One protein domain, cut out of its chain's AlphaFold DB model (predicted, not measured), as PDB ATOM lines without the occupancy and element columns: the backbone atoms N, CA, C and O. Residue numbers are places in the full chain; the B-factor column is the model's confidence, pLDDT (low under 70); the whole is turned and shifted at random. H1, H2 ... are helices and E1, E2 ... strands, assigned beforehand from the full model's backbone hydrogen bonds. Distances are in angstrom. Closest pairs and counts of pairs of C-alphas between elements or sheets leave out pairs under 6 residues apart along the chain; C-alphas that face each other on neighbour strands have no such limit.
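AT A GLANCE: This is residues 69 to 125 of the 180 residues of an uncharacterized protein of Cruoricaptor ignavus (UniProt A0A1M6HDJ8). A long two-stranded hairpin, E1 and E2, makes most of the longest axis, and a helical hairpin, H1 and H2, lies to one side of it, with H1 packing on the strands chiefly beside E1. H2 packs on H1 and is apart from both long strands, and the short strand E3 follows at the far end of H2. The printed part has 57 residues with two named helices and three named strands, in the order E1, E2, H1, H2, E3. The sheet has the order E1 - E2 and is antiparallel; the class is mixed, helices and strands. The whole is compact, with a radius of gyration of the C-alphas of 11.7 A, and spans 35 by 24 by 16 A.

IN THESE COORDINATES: E1 is residues 75 to 82, 21.7 A from first to last C-alpha, and begins at C-alpha 75 at (-6.288, 11.274, 15.121). E2 is residues 87 to 94, 23.5 A long. H1 is residues 100 to 108, 12.4 A long, with C-alpha 100 at (-12.188, 0.245, 24.126). H2 is residues 112 to 120, 12.7 A long. E3 is residues 122 to 124, 5.3 A long, and ends at C-alpha 124 at (-21.326, 2.173, 16.951).

HOW THE PARTS SIT: E1 and E2 form a hairpin, antiparallel at 155 degrees between their directions. N 76 and O 93, 2.9 A apart, and N 89 and O 80, 2.9 A apart, are within hydrogen-bond range. The C-alphas of Ile 75 and Tyr 94 face each other at 4.5 A. H1 and E1 have 2 pairs of C-alphas within 8 A, the closest being those of Tyr 78 and Tyr 106 at 6.2 A. E2 and H1 are near each other, with 6 pairs of C-alphas within 10 A. H1 and H2 touch and form a helical hairpin. Their closest C-alphas are those of Leu 107 and Leu 115, 5.7 A apart. They run opposite ways at a steep tilt of 40 degrees. H2 and E3 meet only through their link. E3 pairs with no named strand and is apart from E1, E2 and H1. In H1 and H2 every O i to N i+4 pair is within hydrogen-bond range.

THE WHOLE: The two C-alphas farthest apart are those of Gly 84, in the link between E1 and E2, and Lys 123, in E3, at 35.6 A. The C-alphas of Leu 69 and Leu 125, the first and last printed residues, are 8.4 A apart. The four links between named elements are tight. The printed part has no cut. Its mean pLDDT is 89.0, and no printed residue is under 70.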
ATOM      1  N   LEU A  69     -15.777   3.269  14.416       88.12
ATOM      2  CA  LEU A  69     -15.534   4.663  14.037       88.12
ATOM      3  C   LEU A  69     -16.015   4.936  12.611       88.12
ATOM      4  O   LEU A  69     -16.003   4.043  11.762       88.12
ATOM      5  N   ARG A  70     -16.405   6.185  12.335       87.38
ATOM      6  CA  ARG A  70     -16.674   6.642  10.963       87.38
ATOM      7  C   ARG A  70     -15.395   6.848  10.150       87.38
ATOM      8  O   ARG A  70     -15.419   6.621   8.947       87.38
ATOM      9  N   ASP A  71     -14.298   7.236  10.802       87.38
ATOM     10  CA  ASP A  71     -12.992   7.442  10.171       87.38
ATOM     11  C   ASP A  71     -11.861   6.837  11.020       87.38
ATOM     12  O   ASP A  71     -11.439   7.388  12.033       87.38
ATOM     13  N   ALA A  72     -11.330   5.692  10.595       85.19
ATOM     14  CA  ALA A  72     -10.249   5.012  11.306       85.19
ATOM     15  C   ALA A  72      -8.858   5.656  11.103       85.19
ATOM     16  O   ALA A  72      -7.904   5.301  11.805       85.19
ATOM     17  N   HIS A  73      -8.705   6.587  10.160       86.94
ATOM     18  CA  HIS A  73      -7.424   7.235   9.861       86.94
ATOM     19  C   HIS A  73      -7.242   8.562  10.607       86.94
ATOM     20  O   HIS A  73      -6.116   9.053  10.721       86.94
ATOM     21  N   LYS A  74      -8.321   9.105  11.176       89.62
ATOM     22  CA  LYS A  74      -8.297  10.308  12.009       89.62
ATOM     23  C   LYS A  74      -7.500  10.102  13.306       89.62
ATOM     24  O   LYS A  74      -7.473   9.013  13.886       89.62
ATOM     25  N   ILE A  75      -6.866  11.181  13.775       93.75
ATOM     26  CA  ILE A  75      -6.288  11.274  15.121       93.75
ATOM     27  C   ILE A  75      -7.362  11.791  16.078       93.75
ATOM     28  O   ILE A  75      -7.902  12.882  15.892       93.75
ATOM     29  N   TYR A  76      -7.625  11.023  17.126       92.69
ATOM     30  CA  TYR A  76      -8.555  11.357  18.197       92.69
ATOM     31  C   TYR A  76      -7.768  11.854  19.402       92.69
ATOM     32  O   TYR A  76      -6.705  11.310  19.708       92.69
ATOM     33  N   THR A  77      -8.223  12.920  20.061       94.50
ATOM     34  CA  THR A  77      -7.477  13.556  21.162       94.50
ATOM     35  C   THR A  77      -8.403  14.132  22.227       94.50
ATOM     36  O   THR A  77      -9.338  14.853  21.893       94.50
ATOM     37  N   TYR A  78      -8.105  13.862  23.498       93.25
ATOM     38  CA  TYR A  78      -8.732  14.517  24.651       93.25
ATOM     39  C   TYR A  78      -7.666  14.974  25.657       93.25
ATOM     40  O   TYR A  78      -6.513  14.542  25.594       93.25
ATOM     41  N   GLU A  79      -8.036  15.882  26.557       91.81
ATOM     42  CA  GLU A  79      -7.159  16.360  27.628       91.81
ATOM     43  C   GLU A  79      -7.488  15.635  28.927       91.81
ATOM     44  O   GLU A  79      -8.648  15.573  29.321       91.81
ATOM     45  N   GLN A  80      -6.470  15.083  29.579       89.44
ATOM     46  CA  GLN A  80      -6.589  14.478  30.899       89.44
ATOM     47  C   GLN A  80      -5.803  15.314  31.904       89.44
ATOM     48  O   GLN A  80      -4.667  15.705  31.634       89.44
ATOM     49  N   TYR A  81      -6.410  15.582  33.058       86.44
ATOM     50  CA  TYR A  81      -5.742  16.239  34.172       86.44
ATOM     51  C   TYR A  81      -4.992  15.207  35.021       86.44
ATOM     52  O   TYR A  81      -5.551  14.169  35.378       86.44
ATOM     53  N   ASP A  82      -3.722  15.481  35.313       86.12
ATOM     54  CA  ASP A  82      -2.911  14.728  36.269       86.12
ATOM     55  C   ASP A  82      -2.907  15.468  37.610       86.12
ATOM     56  O   ASP A  82      -2.327  16.553  37.715       86.12
ATOM     57  N   GLU A  83      -3.535  14.889  38.635       81.38
ATOM     58  CA  GLU A  83      -3.547  15.466  39.984       81.38
ATOM     59  C   GLU A  83      -2.160  15.458  40.640       81.38
ATOM     60  O   GLU A  83      -1.827  16.387  41.372       81.38
ATOM     61  N   GLY A  84      -1.324  14.457  40.348       83.38
ATOM     62  CA  GLY A  84       0.017  14.338  40.921       83.38
ATOM     63  C   GLY A  84       1.008  15.336  40.323       83.38
ATOM     64  O   GLY A  84       1.877  15.848  41.028       83.38
ATOM     65  N   ALA A  85       0.869  15.643  39.030       81.94
ATOM     66  CA  ALA A  85       1.704  16.626  38.337       81.94
ATOM     67  C   ALA A  85       1.081  18.035  38.264       81.94
ATOM     68  O   ALA A  85       1.740  18.960  37.781       81.94
ATOM     69  N   GLY A  86      -0.174  18.201  38.697       89.69
ATOM     70  CA  GLY A  86      -0.902  19.472  38.690       89.69
ATOM     71  C   GLY A  86      -1.073  20.089  37.298       89.69
ATOM     72  O   GLY A  86      -1.039  21.311  37.158       89.69
ATOM     73  N   ARG A  87      -1.177  19.268  36.243       88.38
ATOM     74  CA  ARG A  87      -1.238  19.754  34.852       88.38
ATOM     75  C   ARG A  87      -2.095  18.873  33.952       88.38
ATOM     76  O   ARG A  87      -2.133  17.656  34.109       88.38
ATOM     77  N   SER A  88      -2.698  19.491  32.939       88.94
ATOM     78  CA  SER A  88      -3.378  18.776  31.856       88.94
ATOM     79  C   SER A  88      -2.396  18.341  30.774       88.94
ATOM     80  O   SER A  88      -1.481  19.082  30.406       88.94
ATOM     81  N   PHE A  89      -2.609  17.153  30.214       90.19
ATOM     82  CA  PHE A  89      -1.862  16.656  29.067       90.19
ATOM     83  C   PHE A  89      -2.795  16.042  28.023       90.19
ATOM     84  O   PHE A  89      -3.872  15.528  28.325       90.19
ATOM     85  N   LYS A  90      -2.379  16.126  26.757       92.38
ATOM     86  CA  LYS A  90      -3.153  15.632  25.614       92.38
ATOM     87  C   LYS A  90      -2.870  14.156  25.388       92.38
ATOM     88  O   LYS A  90      -1.726  13.777  25.135       92.38
ATOM     89  N   ILE A  91      -3.919  13.345  25.403       93.19
ATOM     90  CA  ILE A  91      -3.859  11.927  25.060       93.19
ATOM     91  C   ILE A  91      -4.415  11.765  23.655       93.19
ATOM     92  O   ILE A  91      -5.518  12.225  23.367       93.19
ATOM     93  N   ARG A  92      -3.638  11.131  22.772       93.81
ATOM     94  CA  ARG A  92      -3.978  10.966  21.356       93.81
ATOM     95  C   ARG A  92      -3.797   9.529  20.883       93.81
ATOM     96  O   ARG A  92      -2.846   8.870  21.294       93.81
ATOM     97  N   THR A  93      -4.658   9.086  19.974       91.56
ATOM     98  CA  THR A  93      -4.504   7.815  19.252       91.56
ATOM     99  C   THR A  93      -5.053   7.934  17.834       91.56
ATOM    100  O   THR A  93      -5.907   8.779  17.563       91.56
ATOM    101  N   TYR A  94      -4.570   7.097  16.920       90.00
ATOM    102  CA  TYR A  94      -5.205   6.935  15.613       90.00
ATOM    103  C   TYR A  94      -6.442   6.046  15.742       90.00
ATOM    104  O   TYR A  94      -6.428   5.091  16.516       90.00
ATOM    105  N   GLY A  95      -7.483   6.296  14.946       86.19
ATOM    106  CA  GLY A  95      -8.727   5.520  15.003       86.19
ATOM    107  C   GLY A  95      -8.520   4.005  14.886       86.19
ATOM    108  O   GLY A  95      -9.035   3.238  15.694       86.19
ATOM    109  N   HIS A  96      -7.680   3.557  13.950       84.06
ATOM    110  CA  HIS A  96      -7.357   2.138  13.769       84.06
ATOM    111  C   HIS A  96      -6.630   1.518  14.981       84.06
ATOM    112  O   HIS A  96      -6.747   0.316  15.219       84.06
ATOM    113  N   GLN A  97      -5.945   2.333  15.791       87.62
ATOM    114  CA  GLN A  97      -5.253   1.930  17.024       87.62
ATOM    115  C   GLN A  97      -6.065   2.220  18.295       87.62
ATOM    116  O   GLN A  97      -5.588   1.956  19.396       87.62
ATOM    117  N   MET A  98      -7.279   2.763  18.176       88.31
ATOM    118  CA  MET A  98      -8.112   3.092  19.329       88.31
ATOM    119  C   MET A  98      -8.537   1.819  20.067       88.31
ATOM    120  O   MET A  98      -8.997   0.869  19.430       88.31
ATOM    121  N   THR A  99      -8.382   1.803  21.391       89.06
ATOM    122  CA  THR A  99      -8.840   0.726  22.285       89.06
ATOM    123  C   THR A  99     -10.212   1.054  22.876       89.06
ATOM    124  O   THR A  99     -10.635   2.211  22.843       89.06
ATOM    125  N   GLU A 100     -10.896   0.057  23.445       86.44
ATOM    126  CA  GLU A 100     -12.188   0.245  24.126       86.44
ATOM    127  C   GLU A 100     -12.078   1.275  25.262       86.44
ATOM    128  O   GLU A 100     -12.851   2.228  25.331       86.44
ATOM    129  N   ASP A 101     -11.037   1.157  26.092       87.00
ATOM    130  CA  ASP A 101     -10.749   2.097  27.180       87.00
ATOM    131  C   ASP A 101     -10.547   3.525  26.692       87.00
ATOM    132  O   ASP A 101     -11.037   4.474  27.309       87.00
ATOM    133  N   PHE A 102      -9.832   3.690  25.576       91.50
ATOM    134  CA  PHE A 102      -9.646   5.005  24.987       91.50
ATOM    135  C   PHE A 102     -10.982   5.563  24.501       91.50
ATOM    136  O   PHE A 102     -11.295   6.710  24.801       91.50
ATOM    137  N   ALA A 103     -11.771   4.769  23.770       90.94
ATOM    138  CA  ALA A 103     -13.064   5.192  23.243       90.94
ATOM    139  C   ALA A 103     -14.018   5.633  24.365       90.94
ATOM    140  O   ALA A 103     -14.686   6.657  24.235       90.94
ATOM    141  N   ARG A 104     -14.025   4.914  25.494       89.56
ATOM    142  CA  ARG A 104     -14.816   5.268  26.681       89.56
ATOM    143  C   ARG A 104     -14.374   6.593  27.289       89.56
ATOM    144  O   ARG A 104     -15.170   7.526  27.342       89.56
ATOM    145  N   LYS A 105     -13.089   6.725  27.633       91.25
ATOM    146  CA  LYS A 105     -12.536   7.972  28.191       91.25
ATOM    147  C   LYS A 105     -12.732   9.162  27.254       91.25
ATOM    148  O   LYS A 105     -13.028  10.266  27.698       91.25
ATOM    149  N   TYR A 106     -12.625   8.934  25.948       93.19
ATOM    150  CA  TYR A 106     -12.852   9.952  24.928       93.19
ATOM    151  C   TYR A 106     -14.295  10.477  24.912       93.19
ATOM    152  O   TYR A 106     -14.516  11.652  24.616       93.19
ATOM    153  N   LEU A 107     -15.267   9.628  25.243       91.62
ATOM    154  CA  LEU A 107     -16.689   9.971  25.319       91.62
ATOM    155  C   LEU A 107     -17.140  10.430  26.715       91.62
ATOM    156  O   LEU A 107     -18.289  10.843  26.863       91.62
ATOM    157  N   GLU A 108     -16.253  10.377  27.707       90.75
ATOM    158  CA  GLU A 108     -16.508  10.784  29.092       90.75
ATOM    159  C   GLU A 108     -15.841  12.126  29.431       90.75
ATOM    160  O   GLU A 108     -16.430  12.965  30.103       90.75
ATOM    161  N   ILE A 109     -14.625  12.366  28.931       87.94
ATOM    162  CA  ILE A 109     -13.804  13.513  29.337       87.94
ATOM    163  C   ILE A 109     -13.949  14.671  28.348       87.94
ATOM    164  O   ILE A 109     -13.312  14.680  27.294       87.94
ATOM    165  N   GLY A 110     -14.728  15.691  28.685       87.19
ATOM    166  CA  GLY A 110     -14.852  16.910  27.883       87.19
ATOM    167  C   GLY A 110     -16.047  17.757  28.296       87.19
ATOM    168  O   GLY A 110     -16.758  17.419  29.236       87.19
ATOM    169  N   THR A 111     -16.273  18.860  27.586       87.38
ATOM    170  CA  THR A 111     -17.518  19.630  27.726       87.38
ATOM    171  C   THR A 111     -18.675  18.920  27.021       87.38
ATOM    172  O   THR A 111     -18.452  18.155  26.083       87.38
ATOM    173  N   ASP A 112     -19.919  19.211  27.402       88.56
ATOM    174  CA  ASP A 112     -21.103  18.588  26.785       88.56
ATOM    175  C   ASP A 112     -21.151  18.760  25.259       88.56
ATOM    176  O   ASP A 112     -21.517  17.836  24.529       88.56
ATOM    177  N   GLU A 113     -20.720  19.922  24.765       88.69
ATOM    178  CA  GLU A 113     -20.592  20.205  23.332       88.69
ATOM    179  C   GLU A 113     -19.560  19.284  22.670       88.69
ATOM    180  O   GLU A 113     -19.861  18.627  21.673       88.69
ATOM    181  N   GLN A 114     -18.376  19.144  23.277       87.94
ATOM    182  CA  GLN A 114     -17.342  18.235  22.784       87.94
ATOM    183  C   GLN A 114     -17.821  16.785  22.798       87.94
ATOM    184  O   GLN A 114     -17.583  16.050  21.845       87.94
ATOM    185  N   LEU A 115     -18.502  16.349  23.858       89.62
ATOM    186  CA  LEU A 115     -18.998  14.980  23.959       89.62
ATOM    187  C   LEU A 115     -20.072  14.689  22.906       89.62
ATOM    188  O   LEU A 115     -20.114  13.585  22.362       89.62
ATOM    189  N   LYS A 116     -20.917  15.670  22.578       89.81
ATOM    190  CA  LYS A 116     -21.913  15.549  21.510       89.81
ATOM    191  C   LYS A 116     -21.255  15.371  20.142       89.81
ATOM    192  O   LYS A 116     -21.632  14.451  19.413       89.81
ATOM    193  N   ASP A 117     -20.252  16.187  19.830       90.62
ATOM    194  CA  ASP A 117     -19.513  16.091  18.569       90.62
ATOM    195  C   ASP A 117     -18.771  14.759  18.462       90.62
ATOM    196  O   ASP A 117     -18.864  14.064  17.452       90.62
ATOM    197  N   ARG A 118     -18.110  14.335  19.543       92.25
ATOM    198  CA  ARG A 118     -17.382  13.062  19.595       92.25
ATOM    199  C   ARG A 118     -18.296  11.865  19.401       92.25
ATOM    200  O   ARG A 118     -17.944  10.969  18.643       92.25
ATOM    201  N   LYS A 119     -19.490  11.851  20.005       90.50
ATOM    202  CA  LYS A 119     -20.487  10.785  19.783       90.50
ATOM    203  C   LYS A 119     -20.854  10.644  18.303       90.50
ATOM    204  O   LYS A 119     -21.066   9.524  17.846       90.50
ATOM    205  N   ALA A 120     -20.881  11.742  17.541       91.06
ATOM    206  CA  ALA A 120     -21.170  11.708  16.107       91.06
ATOM    207  C   ALA A 120     -20.046  11.069  15.267       91.06
ATOM    208  O   ALA A 120     -20.299  10.610  14.151       91.06
ATOM    209  N   GLU A 121     -18.819  10.990  15.793       90.31
ATOM    210  CA  GLU A 121     -17.668  10.359  15.129       90.31
ATOM    211  C   GLU A 121     -17.718   8.823  15.172       90.31
ATOM    212  O   GLU A 121     -17.020   8.151  14.404       90.31
ATOM    213  N   PHE A 122     -18.578   8.259  16.024       90.75
ATOM    214  CA  PHE A 122     -18.822   6.827  16.129       90.75
ATOM    215  C   PHE A 122     -20.024   6.420  15.267       90.75
ATOM    216  O   PHE A 122     -21.053   7.092  15.197       90.75
ATOM    217  N   LYS A 123     -19.888   5.287  14.582       86.06
ATOM    218  CA  LYS A 123     -20.988   4.559  13.940       86.06
ATOM    219  C   LYS A 123     -21.657   3.595  14.925       86.06
ATOM    220  O   LYS A 123     -22.869   3.426  14.867       86.06
ATOM    221  N   VAL A 124     -20.870   2.994  15.817       84.56
ATOM    222  CA  VAL A 124     -21.326   2.173  16.951       84.56
ATOM    223  C   VAL A 124     -20.560   2.641  18.182       84.56
ATOM    224  O   VAL A 124     -19.342   2.793  18.102       84.56
ATOM    225  N   LEU A 125     -21.264   2.912  19.281       87.31
ATOM    226  CA  LEU A 125     -20.662   3.376  20.533       87.31
ATOM    227  C   LEU A 125     -20.047   2.206  21.321       87.31
ATOM    228  O   LEU A 125     -20.568   1.094  21.225       87.31
TER     229      LEU A 125